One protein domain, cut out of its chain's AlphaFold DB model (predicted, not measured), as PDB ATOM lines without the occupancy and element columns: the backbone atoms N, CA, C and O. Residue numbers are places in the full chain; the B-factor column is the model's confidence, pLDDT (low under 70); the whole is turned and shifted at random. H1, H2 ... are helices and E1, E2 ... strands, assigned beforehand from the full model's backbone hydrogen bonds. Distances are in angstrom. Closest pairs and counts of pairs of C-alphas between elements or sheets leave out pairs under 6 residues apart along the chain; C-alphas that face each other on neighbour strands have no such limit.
ATOM      1  N   GLY A   4      11.197  50.671 -32.146       91.44
ATOM      2  CA  GLY A   4      10.318  50.526 -30.989       91.44
ATOM      3  C   GLY A   4      10.970  50.407 -29.642       91.44
ATOM      4  O   GLY A   4      12.189  50.408 -29.550       91.44
ATOM      5  N   ILE A   5      10.114  50.276 -28.629       94.00
ATOM      6  CA  ILE A   5      10.518  50.000 -27.254       94.00
ATOM      7  C   ILE A   5      11.173  48.622 -27.221       94.00
ATOM      8  O   ILE A   5      10.586  47.632 -27.668       94.00
ATOM      9  N   LEU A   6      12.405  48.594 -26.728       94.75
ATOM     10  CA  LEU A   6      13.186  47.377 -26.627       94.75
ATOM     11  C   LEU A   6      12.909  46.651 -25.319       94.75
ATOM     12  O   LEU A   6      12.662  47.276 -24.284       94.75
ATOM     13  N   LEU A   7      13.029  45.335 -25.387       93.94
ATOM     14  CA  LEU A   7      13.118  44.461 -24.236       93.94
ATOM     15  C   LEU A   7      14.585  44.129 -23.935       93.94
ATOM     16  O   LEU A   7      15.464  44.272 -24.797       93.94
ATOM     17  N   ASP A   8      14.867  43.761 -22.694       92.75
ATOM     18  CA  ASP A   8      16.157  43.213 -22.288       92.75
ATOM     19  C   ASP A   8      16.213  41.685 -22.489       92.75
ATOM     20  O   ASP A   8      15.381  41.104 -23.187       92.75
ATOM     21  N   GLY A   9      17.247  41.035 -21.946       88.56
ATOM     22  CA  GLY A   9      17.449  39.591 -22.106       88.56
ATOM     23  C   GLY A   9      16.399  38.726 -21.406       88.56
ATOM     24  O   GLY A   9      16.198  37.585 -21.818       88.56
ATOM     25  N   ASP A  10      15.706  39.275 -20.408       91.12
ATOM     26  CA  ASP A  10      14.677  38.582 -19.632       91.12
ATOM     27  C   ASP A  10      13.263  38.850 -20.181       91.12
ATOM     28  O   ASP A  10      12.278  38.281 -19.710       91.12
ATOM     29  N   ASN A  11      13.173  39.618 -21.274       87.94
ATOM     30  CA  ASN A  11      11.944  40.120 -21.890       87.94
ATOM     31  C   ASN A  11      11.221  41.196 -21.063       87.94
ATOM     32  O   ASN A  11      10.042  41.462 -21.311       87.94
ATOM     33  N   ASP A  12      11.927  41.851 -20.141       92.56
ATOM     34  CA  ASP A  12      11.440  43.036 -19.441       92.56
ATOM     35  C   ASP A  12      11.733  44.304 -20.248       92.56
ATOM     36  O   ASP A  12      12.507  44.307 -21.208       92.56
ATOM     37  N   LEU A  13      11.087  45.418 -19.893       93.00
ATOM     38  CA  LEU A  13      11.334  46.695 -20.561       93.00
ATOM     39  C   LEU A  13      12.795  47.112 -20.384       93.00
ATOM     40  O   LEU A  13      13.268  47.313 -19.267       93.00
ATOM     41  N   LYS A  14      13.494  47.355 -21.495       94.06
ATOM     42  CA  LYS A  14      14.866  47.847 -21.450       94.06
ATOM     43  C   LYS A  14      14.893  49.319 -21.054       94.06
ATOM     44  O   LYS A  14      14.678  50.213 -21.886       94.06
ATOM     45  N   VAL A  15      15.220  49.574 -19.791       93.38
ATOM     46  CA  VAL A  15      15.293  50.927 -19.230       93.38
ATOM     47  C   VAL A  15      16.744  51.387 -19.059       93.38
ATOM     48  O   VAL A  15      17.563  50.705 -18.453       93.38
ATOM     49  N   ASN A  16      17.060  52.581 -19.558       92.81
ATOM     50  CA  ASN A  16      18.317  53.293 -19.340       92.81
ATOM     51  C   ASN A  16      18.036  54.702 -18.792       92.81
ATOM     52  O   ASN A  16      17.952  55.672 -19.548       92.81
ATOM     53  N   ILE A  17      17.832  54.783 -17.476       93.50
ATOM     54  CA  ILE A  17      17.347  55.983 -16.783       93.50
ATOM     55  C   ILE A  17      18.317  57.155 -16.974       93.50
ATOM     56  O   ILE A  17      19.475  57.089 -16.564       93.50
ATOM     57  N   LYS A  18      17.804  58.270 -17.497       93.31
ATOM     58  CA  LYS A  18      18.483  59.569 -17.488       93.31
ATOM     59  C   LYS A  18      17.793  60.497 -16.504       93.31
ATOM     60  O   LYS A  18      16.564  60.535 -16.425       93.31
ATOM     61  N   ARG A  19      18.602  61.239 -15.750       95.56
ATOM     62  CA  ARG A  19      18.129  62.194 -14.748       95.56
ATOM     63  C   ARG A  19      18.613  63.600 -15.060       95.56
ATOM     64  O   ARG A  19      19.687  63.764 -15.635       95.56
ATOM     65  N   ASP A  20      17.816  64.592 -14.689       94.25
ATOM     66  CA  ASP A  20      18.233  65.992 -14.707       94.25
ATOM     67  C   ASP A  20      19.109  66.348 -13.488       94.25
ATOM     68  O   ASP A  20      19.411  65.509 -12.634       94.25
ATOM     69  N   SER A  21      19.510  67.619 -13.390       94.19
ATOM     70  CA  SER A  21      20.292  68.150 -12.265       94.19
ATOM     71  C   SER A  21      19.558  68.117 -10.919       94.19
ATOM     72  O   SER A  21      20.206  68.218  -9.882       94.19
ATOM     73  N   ASN A  22      18.229  67.973 -10.923       94.06
ATOM     74  CA  ASN A  22      17.396  67.852  -9.725       94.06
ATOM     75  C   ASN A  22      17.145  66.381  -9.344       94.06
ATOM     76  O   ASN A  22      16.441  66.101  -8.374       94.06
ATOM     77  N   GLY A  23      17.706  65.430 -10.100       92.00
ATOM     78  CA  GLY A  23      17.552  63.997  -9.874       92.00
ATOM     79  C   GLY A  23      16.239  63.403 -10.398       92.00
ATOM     80  O   GLY A  23      15.976  62.223 -10.127       92.00
ATOM     81  N   LEU A  24      15.435  64.164 -11.148       93.50
ATOM     82  CA  LEU A  24      14.176  63.713 -11.744       93.50
ATOM     83  C   LEU A  24      14.431  62.922 -13.026       93.50
ATOM     84  O   LEU A  24      15.317  63.261 -13.806       93.50
ATOM     85  N   ILE A  25      13.641  61.870 -13.254       93.19
ATOM     86  CA  ILE A  25      13.724  61.052 -14.471       93.19
ATOM     87  C   ILE A  25      13.167  61.857 -15.645       93.19
ATOM     88  O   ILE A  25      12.009  62.269 -15.618       93.19
ATOM     89  N   THR A  26      13.979  62.050 -16.680       92.88
ATOM     90  CA  THR A  26      13.592  62.781 -17.899       92.88
ATOM     91  C   THR A  26      13.468  61.880 -19.118       92.88
ATOM     92  O   THR A  26      12.767  62.218 -20.067       92.88
ATOM     93  N   ASP A  27      14.138  60.731 -19.095       91.00
ATOM     94  CA  ASP A  27      14.144  59.743 -20.166       91.00
ATOM     95  C   ASP A  27      14.561  58.385 -19.583       91.00
ATOM     96  O   ASP A  27      15.123  58.301 -18.485       91.00
ATOM     97  N   GLY A  28      14.276  57.302 -20.295       88.19
ATOM     98  CA  GLY A  28      14.620  55.972 -19.813       88.19
ATOM     99  C   GLY A  28      14.215  54.829 -20.720       88.19
ATOM    100  O   GLY A  28      14.855  53.785 -20.680       88.19
ATOM    101  N   LEU A  29      13.191  54.988 -21.555       92.06
ATOM    102  CA  LEU A  29      12.773  53.911 -22.449       92.06
ATOM    103  C   LEU A  29      13.738  53.796 -23.626       92.06
ATOM    104  O   LEU A  29      13.934  54.738 -24.393       92.06
ATOM    105  N   THR A  30      14.326  52.615 -23.798       93.75
ATOM    106  CA  THR A  30      15.235  52.384 -24.918       93.75
ATOM    107  C   THR A  30      14.433  52.138 -26.192       93.75
ATOM    108  O   THR A  30      13.657  51.187 -26.262       93.75
ATOM    109  N   ILE A  31      14.651  52.969 -27.216       93.31
ATOM    110  CA  ILE A  31      14.049  52.808 -28.546       93.31
ATOM    111  C   ILE A  31      15.109  52.322 -29.540       93.31
ATOM    112  O   ILE A  31      16.160  52.946 -29.684       93.31
ATOM    113  N   GLY A  32      14.832  51.247 -30.274       92.75
ATOM    114  CA  GLY A  32      15.752  50.702 -31.275       92.75
ATOM    115  C   GLY A  32      15.077  49.790 -32.293       92.75
ATOM    116  O   GLY A  32      13.865  49.842 -32.463       92.75
ATOM    117  N   GLU A  33      15.875  49.002 -33.009       91.06
ATOM    118  CA  GLU A  33      15.403  47.996 -33.971       91.06
ATOM    119  C   GLU A  33      14.661  46.872 -33.228       91.06
ATOM    120  O   GLU A  33      15.207  46.331 -32.268       91.06
ATOM    121  N   ARG A  34      13.429  46.550 -33.643       91.44
ATOM    122  CA  ARG A  34      12.577  45.562 -32.956       91.44
ATOM    123  C   ARG A  34      12.186  44.350 -33.807       91.44
ATOM    124  O   ARG A  34      11.427  43.521 -33.329       91.44
ATOM    125  N   THR A  35      12.668  44.215 -35.043       90.56
ATOM    126  CA  THR A  35      12.229  43.146 -35.962       90.56
ATOM    127  C   THR A  35      12.456  41.759 -35.353       90.56
ATOM    128  O   THR A  35      11.544  40.938 -35.324       90.56
ATOM    129  N   MET A  36      13.644  41.507 -34.794       88.94
ATOM    130  CA  MET A  36      13.944  40.220 -34.146       88.94
ATOM    131  C   MET A  36      13.140  40.004 -32.860       88.94
ATOM    132  O   MET A  36      12.735  38.882 -32.566       88.94
ATOM    133  N   GLN A  37      12.882  41.078 -32.115       91.50
ATOM    134  CA  GLN A  37      12.071  41.038 -30.901       91.50
ATOM    135  C   GLN A  37      10.611  40.692 -31.224       91.50
ATOM    136  O   GLN A  37      10.045  39.790 -30.615       91.50
ATOM    137  N   ASP A  38      10.018  41.348 -32.221       91.00
ATOM    138  CA  ASP A  38       8.649  41.090 -32.671       91.00
ATOM    139  C   ASP A  38       8.505  39.648 -33.193       91.00
ATOM    140  O   ASP A  38       7.532  38.958 -32.876       91.00
ATOM    141  N   ALA A  39       9.503  39.162 -33.946       91.31
ATOM    142  CA  ALA A  39       9.566  37.777 -34.406       91.31
ATOM    143  C   ALA A  39       9.644  36.783 -33.235       91.31
ATOM    144  O   ALA A  39       8.929  35.781 -33.232       91.31
ATOM    145  N   TYR A  40      10.475  37.056 -32.228       91.56
ATOM    146  CA  TYR A  40      10.564  36.221 -31.032       91.56
ATOM    147  C   TYR A  40       9.225  36.165 -30.289       91.56
ATOM    148  O   TYR A  40       8.723  35.072 -30.029       91.56
ATOM    149  N   ILE A  41       8.606  37.320 -30.023       91.56
ATOM    150  CA  ILE A  41       7.344  37.404 -29.280       91.56
ATOM    151  C   ILE A  41       6.253  36.588 -29.980       91.56
ATOM    152  O   ILE A  41       5.607  35.760 -29.339       91.56
ATOM    153  N   VAL A  42       6.058  36.763 -31.293       92.56
ATOM    154  CA  VAL A  42       4.981  36.053 -32.004       92.56
ATOM    155  C   VAL A  42       5.225  34.545 -32.082       92.56
ATOM    156  O   VAL A  42       4.279  33.757 -32.006       92.56
ATOM    157  N   LEU A  43       6.487  34.123 -32.215       92.06
ATOM    158  CA  LEU A  43       6.840  32.707 -32.293       92.06
ATOM    159  C   LEU A  43       6.780  32.021 -30.926       92.06
ATOM    160  O   LEU A  43       6.382  30.859 -30.872       92.06
ATOM    161  N   ALA A  44       7.112  32.723 -29.843       90.81
ATOM    162  CA  ALA A  44       7.015  32.212 -28.478       90.81
ATOM    163  C   ALA A  44       5.571  32.196 -27.940       90.81
ATOM    164  O   ALA A  44       5.253  31.390 -27.066       90.81
ATOM    165  N   SER A  45       4.692  33.052 -28.471       92.38
ATOM    166  CA  SER A  45       3.311  33.193 -27.994       92.38
ATOM    167  C   SER A  45       2.369  32.105 -28.517       92.38
ATOM    168  O   SER A  45       2.480  31.615 -29.649       92.38
ATOM    169  N   ASN A  46       1.367  31.781 -27.705       92.94
ATOM    170  CA  ASN A  46       0.187  31.031 -28.108       92.94
ATOM    171  C   ASN A  46      -0.943  31.981 -28.521       92.94
ATOM    172  O   ASN A  46      -1.016  33.135 -28.100       92.94
ATOM    173  N   GLN A  47      -1.867  31.463 -29.324       91.62
ATOM    174  CA  GLN A  47      -3.096  32.193 -29.631       91.62
ATOM    175  C   GLN A  47      -3.899  32.429 -28.345       91.62
ATOM    176  O   GLN A  47      -4.153  31.493 -27.583       91.62
ATOM    177  N   GLY A  48      -4.301  33.679 -28.122       92.38
ATOM    178  CA  GLY A  48      -5.009  34.149 -26.928       92.38
ATOM    179  C   GLY A  48      -4.122  34.806 -25.863       92.38
ATOM    180  O   GLY A  48      -4.663  35.409 -24.923       92.38
ATOM    181  N   ASP A  49      -2.793  34.737 -26.010       91.94
ATOM    182  CA  ASP A  49      -1.849  35.409 -25.106       91.94
ATOM    183  C   ASP A  49      -1.923  36.932 -25.293       91.94
ATOM    184  O   ASP A  49      -2.048  37.685 -24.325       91.94
ATOM    185  N   ILE A  50      -1.966  37.387 -26.549       90.12
ATOM    186  CA  ILE A  50      -2.106  38.801 -26.903       90.12
ATOM    187  C   ILE A  50      -3.593  39.167 -26.902       90.12
ATOM    188  O   ILE A  50      -4.367  38.694 -27.731       90.12
ATOM    189  N   LYS A  51      -4.012  40.017 -25.958       90.50
ATOM    190  CA  LYS A  51      -5.434  40.375 -25.787       90.50
ATOM    191  C   LYS A  51      -5.993  41.242 -26.911       90.50
ATOM    192  O   LYS A  51      -7.176  41.134 -27.210       90.50
ATOM    193  N   GLU A  52      -5.153  42.068 -27.522       90.50
ATOM    194  CA  GLU A  52      -5.546  42.941 -28.631       90.50
ATOM    195  C   GLU A  52      -5.787  42.158 -29.934       90.50
ATOM    196  O   GLU A  52      -6.740  42.443 -30.653       90.50
ATOM    197  N   ASP A  53      -4.981  41.125 -30.203       88.88
ATOM    198  CA  ASP A  53      -5.178  40.179 -31.307       88.88
ATOM    199  C   ASP A  53      -5.069  38.734 -30.791       88.88
ATOM    200  O   ASP A  53      -3.978  38.154 -30.791       88.88
ATOM    201  N   PRO A  54      -6.195  38.112 -30.390       89.56
ATOM    202  CA  PRO A  54      -6.211  36.735 -29.900       89.56
ATOM    203  C   PRO A  54      -5.737  35.699 -30.925       89.56
ATOM    204  O   PRO A  54      -5.402  34.578 -30.554       89.56
ATOM    205  N   LEU A  55      -5.727  36.037 -32.217       89.25
ATOM    206  CA  LEU A  55      -5.253  35.142 -33.271       89.25
ATOM    207  C   LEU A  55      -3.736  35.258 -33.497       89.25
ATOM    208  O   LEU A  55      -3.176  34.461 -34.256       89.25
ATOM    209  N   CYS A  56      -3.072  36.230 -32.866       88.19
ATOM    210  CA  CYS A  56      -1.623  36.369 -32.884       88.19
ATOM    211  C   CYS A  56      -0.979  35.313 -31.971       88.19
ATOM    212  O   CYS A  56      -1.422  35.100 -30.843       88.19
ATOM    213  N   GLY A  57       0.046  34.624 -32.478       89.38
ATOM    214  CA  GLY A  57       0.703  33.501 -31.805       89.38
ATOM    215  C   GLY A  57       0.814  32.261 -32.695       89.38
ATOM    216  O   GLY A  57      -0.042  31.982 -33.539       89.38
ATOM    217  N   SER A  58       1.895  31.509 -32.511       91.06
ATOM    218  CA  SER A  58       2.276  30.389 -33.378       91.06
ATOM    219  C   SER A  58       1.830  29.023 -32.838       91.06
ATOM    220  O   SER A  58       1.696  28.068 -33.602       91.06
ATOM    221  N   ASN A  59       1.592  28.914 -31.523       90.62
ATOM    222  CA  ASN A  59       1.317  27.653 -30.820       90.62
ATOM    223  C   ASN A  59       2.384  26.557 -31.050       90.62
ATOM    224  O   ASN A  59       2.088  25.366 -30.901       90.62
ATOM    225  N   LEU A  60       3.622  26.920 -31.410       89.06
ATOM    226  CA  LEU A  60       4.663  25.954 -31.786       89.06
ATOM    227  C   LEU A  60       4.982  24.956 -30.667       89.06
ATOM    228  O   LEU A  60       5.154  23.768 -30.936       89.06
ATOM    229  N   LEU A  61       4.964  25.393 -29.403       85.50
ATOM    230  CA  LEU A  61       5.189  24.518 -28.247       85.50
ATOM    231  C   LEU A  61       4.184  23.357 -28.172       85.50
ATOM    232  O   LEU A  61       4.542  22.253 -27.760       85.50
ATOM    233  N   ARG A  62       2.935  23.559 -28.616       83.31
ATOM    234  CA  ARG A  62       1.932  22.481 -28.681       83.31
ATOM    235  C   ARG A  62       2.252  21.458 -29.767       83.31
ATOM    236  O   ARG A  62       1.894  20.292 -29.619       83.31
ATOM    237  N   MET A  63       2.932  21.869 -30.836       82.69
ATOM    238  CA  MET A  63       3.275  20.992 -31.956       82.69
ATOM    239  C   MET A  63       4.392  20.002 -31.604       82.69
ATOM    240  O   MET A  63       4.415  18.914 -32.171       82.69
ATOM    241  N   ILE A  64       5.250  20.326 -30.627       81.75
ATOM    242  CA  ILE A  64       6.336  19.446 -30.149       81.75
ATOM    243  C   ILE A  64       5.793  18.110 -29.619       81.75
ATOM    244  O   ILE A  64       6.419  17.070 -29.788       81.75
ATOM    245  N   ARG A  65       4.615  18.125 -28.984       75.62
ATOM    246  CA  ARG A  65       3.992  16.926 -28.394       75.62
ATOM    247  C   ARG A  65       3.203  16.082 -29.406       75.62
ATOM    248  O   ARG A  65       2.678  15.036 -29.035       75.62
ATOM    249  N   GLY A  66       3.073  16.540 -30.653       76.56
ATOM    250  CA  GLY A  66       2.363  15.836 -31.722       76.56
ATOM    251  C   GLY A  66       3.301  15.094 -32.675       76.56
ATOM    252  O   GLY A  66       4.521  15.206 -32.595       76.56
ATOM    253  N   LYS A  67       2.726  14.362 -33.639       76.31
ATOM    254  CA  LYS A  67       3.495  13.845 -34.780       76.31
ATOM    255  C   LYS A  67       4.004  15.041 -35.592       76.31
ATOM    256  O   LYS A  67       3.198  15.775 -36.165       76.31
ATOM    257  N   ALA A  68       5.319  15.248 -35.594       70.88
ATOM    258  CA  ALA A  68       5.938  16.391 -36.249       70.88
ATOM    259  C   ALA A  68       5.756  16.315 -37.773       70.88
ATOM    260  O   ALA A  68       6.181  15.357 -38.414       70.88
ATOM    261  N   ASP A  69       5.124  17.345 -38.333       84.50
ATOM    262  CA  ASP A  69       5.025  17.592 -39.770       84.50
ATOM    263  C   ASP A  69       5.771  18.896 -40.068       84.50
ATOM    264  O   ASP A  69       5.348  19.984 -39.665       84.50
ATOM    265  N   ILE A  70       6.918  18.766 -40.736       84.50
ATOM    266  CA  ILE A  70       7.839  19.871 -41.010       84.50
ATOM    267  C   ILE A  70       7.185  20.919 -41.916       84.50
ATOM    268  O   ILE A  70       7.373  22.116 -41.691       84.50
ATOM    269  N   GLU A  71       6.387  20.506 -42.906       87.31
ATOM    270  CA  GLU A  71       5.704  21.454 -43.790       87.31
ATOM    271  C   GLU A  71       4.657  22.256 -43.027       87.31
ATOM    272  O   GLU A  71       4.536  23.472 -43.212       87.31
ATOM    273  N   LYS A  72       3.928  21.589 -42.128       86.75
ATOM    274  CA  LYS A  72       2.951  22.252 -41.265       86.75
ATOM    275  C   LYS A  72       3.625  23.271 -40.349       86.75
ATOM    276  O   LYS A  72       3.157  24.403 -40.274       86.75
ATOM    277  N   ILE A  73       4.731  22.898 -39.704       88.75
ATOM    278  CA  ILE A  73       5.509  23.799 -38.839       88.75
ATOM    279  C   ILE A  73       5.989  25.014 -39.635       88.75
ATOM    280  O   ILE A  73       5.794  26.148 -39.202       88.75
ATOM    281  N   ARG A  74       6.560  24.794 -40.825       89.62
ATOM    282  CA  ARG A  74       7.049  25.877 -41.684       89.62
ATOM    283  C   ARG A  74       5.941  26.864 -42.046       89.62
ATOM    284  O   ARG A  74       6.122  28.062 -41.852       89.62
ATOM    285  N   LYS A  75       4.788  26.373 -42.509       90.44
ATOM    286  CA  LYS A  75       3.633  27.226 -42.835       90.44
ATOM    287  C   LYS A  75       3.150  28.009 -41.617       90.44
ATOM    288  O   LYS A  75       2.849  29.192 -41.733       90.44
ATOM    289  N   THR A  76       3.104  27.381 -40.442       89.94
ATOM    290  CA  THR A  76       2.730  28.058 -39.194       89.94
ATOM    291  C   THR A  76       3.692  29.196 -38.852       89.94
ATOM    292  O   THR A  76       3.233  30.289 -38.522       89.94
ATOM    293  N   VAL A  77       5.004  28.977 -38.981       91.50
ATOM    294  CA  VAL A  77       6.025  30.019 -38.774       91.50
ATOM    295  C   VAL A  77       5.857  31.160 -39.782       91.50
ATOM    296  O   VAL A  77       5.845  32.322 -39.386       91.50
ATOM    297  N   GLU A  78       5.680  30.849 -41.068       91.62
ATOM    298  CA  GLU A  78       5.488  31.853 -42.126       91.62
ATOM    299  C   GLU A  78       4.249  32.726 -41.867       91.62
ATOM    300  O   GLU A  78       4.330  33.951 -41.951       91.62
ATOM    301  N   ILE A  79       3.124  32.115 -41.481       91.31
ATOM    302  CA  ILE A  79       1.885  32.833 -41.149       91.31
ATOM    303  C   ILE A  79       2.077  33.725 -39.915       91.31
ATOM    304  O   ILE A  79       1.644  34.877 -39.921       91.31
ATOM    305  N   ALA A  80       2.722  33.210 -38.865       91.31
ATOM    306  CA  ALA A  80       2.962  33.956 -37.632       91.31
ATOM    307  C   ALA A  80       3.840  35.195 -37.880       91.31
ATOM    308  O   ALA A  80       3.488  36.295 -37.457       91.31
ATOM    309  N   LEU A  81       4.934  35.044 -38.633       91.75
ATOM    310  CA  LEU A  81       5.807  36.162 -38.998       91.75
ATOM    311  C   LEU A  81       5.098  37.173 -39.910       91.75
ATOM    312  O   LEU A  81       5.208  38.383 -39.702       91.75
ATOM    313  N   ALA A  82       4.299  36.700 -40.871       90.94
ATOM    314  CA  ALA A  82       3.545  37.579 -41.760       90.94
ATOM    315  C   ALA A  82       2.558  38.481 -40.998       90.94
ATOM    316  O   ALA A  82       2.361  39.632 -41.392       90.94
ATOM    317  N   ARG A  83       1.986  38.011 -39.877       87.19
ATOM    318  CA  ARG A  83       1.099  38.831 -39.029       87.19
ATOM    319  C   ARG A  83       1.789  40.044 -38.423       87.19
ATOM    320  O   ARG A  83       1.188  41.111 -38.348       87.19
ATOM    321  N   VAL A  84       3.059  39.905 -38.056       87.75
ATOM    322  CA  VAL A  84       3.887  41.015 -37.561       87.75
ATOM    323  C   VAL A  84       4.622  41.744 -38.693       87.75
ATOM    324  O   VAL A  84       5.507  42.555 -38.441       87.75
ATOM    325  N   LYS A  85       4.218  41.510 -39.952       88.50
ATOM    326  CA  LYS A  85       4.789  42.118 -41.170       88.50
ATOM    327  C   LYS A  85       6.266  41.774 -41.387       88.50
ATOM    328  O   LYS A  85       7.008  42.561 -41.974       88.50
ATOM    329  N   ILE A  86       6.682  40.594 -40.938       89.25
ATOM    330  CA  ILE A  86       8.038  40.069 -41.092       89.25
ATOM    331  C   ILE A  86       8.012  38.927 -42.107       89.25
ATOM    332  O   ILE A  86       7.154  38.048 -42.048       89.25
ATOM    333  N   ARG A  87       8.962  38.914 -43.046       86.81
ATOM    334  CA  ARG A  87       9.134  37.786 -43.969       86.81
ATOM    335  C   ARG A  87      10.148  36.807 -43.397       86.81
ATOM    336  O   ARG A  87      11.159  37.217 -42.832       86.81
ATOM    337  N   LEU A  88       9.909  35.514 -43.603       81.75
ATOM    338  CA  LEU A  88      10.812  34.461 -43.136       81.75
ATOM    339  C   LEU A  88      12.246  34.644 -43.667       81.75
ATOM    340  O   LEU A  88      13.204  34.433 -42.927       81.75
ATOM    341  N   ASP A  89      12.395  35.066 -44.922       84.25
ATOM    342  CA  ASP A  89      13.711  35.260 -45.544       84.25
ATOM    343  C   ASP A  89      14.501  36.414 -44.912       84.25
ATOM    344  O   ASP A  89      15.724  36.336 -44.809       84.25
ATOM    345  N   ASP A  90      13.818  37.453 -44.417       81.56
ATOM    346  CA  ASP A  90      14.474  38.574 -43.736       81.56
ATOM    347  C   ASP A  90      15.116  38.106 -42.418       81.56
ATOM    348  O   ASP A  90      16.237  38.500 -42.097       81.56
ATOM    349  N   ILE A  91      14.443  37.202 -41.697       81.00
ATOM    350  CA  ILE A  91      14.951  36.607 -40.454       81.00
ATOM    351  C   ILE A  91      16.116  35.654 -40.725       81.00
ATOM    352  O   ILE A  91      17.116  35.699 -40.011       81.00
ATOM    353  N   LYS A  92      16.031  34.819 -41.770       80.06
ATOM    354  CA  LYS A  92      17.131  33.914 -42.152       80.06
ATOM    355  C   LYS A  92      18.415  34.684 -42.445       80.06
ATOM    356  O   LYS A  92      19.446  34.393 -41.850       80.06
ATOM    357  N   ASN A  93      18.319  35.728 -43.268       75.50
ATOM    358  CA  ASN A  93      19.464  36.570 -43.602       75.50
ATOM    359  C   ASN A  93      20.081  37.220 -42.352       75.50
ATOM    360  O   ASN A  93      21.301  37.310 -42.238       75.50
ATOM    361  N   GLN A  94      19.256  37.667 -41.399       72.44
ATOM    362  CA  GLN A  94      19.748  38.241 -40.144       72.44
ATOM    363  C   GLN A  94      20.455  37.203 -39.261       72.44
ATOM    364  O   GLN A  94      21.511  37.511 -38.708       72.44
ATOM    365  N   LEU A  95      19.924  35.984 -39.158       73.19
ATOM    366  CA  LEU A  95      20.560  34.888 -38.420       73.19
ATOM    367  C   LEU A  95      21.908  34.500 -39.034       73.19
ATOM    368  O   LEU A  95      22.894  34.380 -38.306       73.19
ATOM    369  N   ASP A  96      21.978  34.394 -40.361       71.06
ATOM    370  CA  ASP A  96      23.216  34.071 -41.074       71.06
ATOM    371  C   ASP A  96      24.291  35.149 -40.854       71.06
ATOM    372  O   ASP A  96      25.462  34.839 -40.626       71.06
ATOM    373  N   ILE A  97      23.906  36.432 -40.853       66.25
ATOM    374  CA  ILE A  97      24.821  37.541 -40.536       66.25
ATOM    375  C   ILE A  97      25.333  37.440 -39.093       66.25
ATOM    376  O   ILE A  97      26.514  37.691 -38.848       66.25
ATOM    377  N   ILE A  98      24.470  37.095 -38.135       64.56
ATOM    378  CA  ILE A  98      24.846  36.985 -36.718       64.56
ATOM    379  C   ILE A  98      25.813  35.814 -36.505       64.56
ATOM    380  O   ILE A  98      26.858  36.008 -35.889       64.56
ATOM    381  N   ILE A  99      25.525  34.630 -37.058       61.00
ATOM    382  CA  ILE A  99      26.381  33.437 -36.919       61.00
ATOM    383  C   ILE A  99      27.778  33.699 -37.493       61.00
ATOM    384  O   ILE A  99      28.787  33.411 -36.845       61.00
ATOM    385  N   ASN A 100      27.848  34.308 -38.677       64.12
ATOM    386  CA  ASN A 100      29.126  34.618 -39.315       64.12
ATOM    387  C   ASN A 100      29.913  35.709 -38.573       64.12
ATOM    388  O   ASN A 100      31.140  35.678 -38.583       64.12
ATOM    389  N   LYS A 101      29.240  36.644 -37.887       63.19
ATOM    390  CA  LYS A 101      29.903  37.634 -37.020       63.19
ATOM    391  C   LYS A 101      30.431  37.054 -35.708       63.19
ATOM    392  O   LYS A 101      31.372  37.613 -35.165       63.19
ATOM    393  N   VAL A 102      29.813  35.996 -35.185       52.22
ATOM    394  CA  VAL A 102      30.219  35.329 -33.931       52.22
ATOM    395  C   VAL A 102      31.354  34.319 -34.162       52.22
ATOM    396  O   VAL A 102      32.026  33.919 -33.221       52.22
ATOM    397  N   SER A 103      31.592  33.920 -35.415       48.12
ATOM    398  CA  SER A 103      32.619  32.939 -35.799       48.12
ATOM    399  C   SER A 103      34.012  33.549 -36.056       48.12
ATOM    400  O   SER A 103      34.854  32.893 -36.669       48.12
ATOM    401  N   VAL A 104      34.253  34.790 -35.612       39.22
ATOM    402  CA  VAL A 104      35.535  35.520 -35.698       39.22
ATOM    403  C   VAL A 104      35.897  36.033 -34.313       39.22
ATOM    404  O   VAL A 104      37.085  35.909 -33.944       39.22
TER     405      VAL A 104
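AT A GLANCE: This is residues 4 to 104 of the 104 residues of an uncharacterized protein of Dysgonomonas hofstadii (UniProt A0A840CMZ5). An antiparallel hairpin of two strands, E1 and E2, makes one end of a long, loose model; E2 runs on into E3, which leads to H1 in the middle, and H2 and H3 pack on H1 and reach towards the other end. H4 turns off from H3 at nearly a right angle, and residues 96 to 104, of which 96 to 102 belong to H4, stick out free. The printed part has 101 residues, with three named strands and four named helices in the order E1, E2, E3, H1, H2, H3, H4; the class is mixed, helices and strands. The whole is loose, with a radius of gyration of the C-alphas of 17.5 A and spans of 61 by 41 by 24 A.

IN THESE COORDINATES: Before the first named strand, residues 4 to 5 pair with residues 31 to 32, antiparallel. E1 is residues 15 to 19, 12.5 A long, and begins at C-alpha 15 (15.293, 50.927, -19.230). E2 is residues 25 to 29, 10.7 A long, and E3 is residues 31 to 33, 7.4 A long. H1, residues 35 to 44, measures 14.2 A and begins at C-alpha 35 (12.229, 43.146, -35.962). H2 is residues 60 to 63, 5.2 A long. H3, residues 70 to 83, measures 20.2 A. H4, residues 88 to 102, measures 21.5 A and ends at C-alpha 102 (30.219, 35.329, -33.931).

HOW THE PARTS SIT: E1 and E2 form a hairpin, antiparallel at 162 degrees between their directions, with N 16 and O 28 at 2.8 A and N 18 and O 27 at 2.9 A, within hydrogen-bond range. E2 runs on into E3 at 17 degrees across a break of 1 residue; E3 pairs with no named strand. E3 and H1 meet only through their link. H1 touches H3 at a steep tilt of 53 degrees, opposite ways, H3 with residues 77 to 81 alone; their closest C-alphas are those of Ala 39 and Leu 81, 6.2 A apart. H2 only just touches H1, with 3 pairs of C-alphas within 8 A, the closest those of Leu 43 and Leu 60 at 7.1 A. H2 also only just touches H3, again with 3 pairs, H3 with residues 73 to 76 alone; the C-alphas of Leu 60 and Ile 73 are closest, at 7.4 A. H3, with residues 77 to 81 alone, and H4, with residue 88 alone, only just touch, with 3 pairs; the C-alphas of Glu 78 and Leu 88 are closest, at 6.0 A, and the lines are about perpendicular at 83 degrees. H1 and H4 are close but not clearly touching, the C-alphas of Met 36 and Ile 91 being closest at 7.3 A. Among the pairs that are apart are E1 and H1, and H2 and H4. Each O i to N i+4 pair is within hydrogen-bond range in H1, H3 and H4; H2 is too short for such a pair, and its one O i to N i+3 pair is within range.

THE WHOLE: The two C-alphas farthest apart, those of Ser 21 and Lys 67, are 61.1 A apart. The printed part has no cut. The link from H1 to H2, residues 45 to 59, is long. Residues 65 to 71 also stand free. The mean pLDDT of the printed part is 86.3, and residues 97 to 104 are under 70.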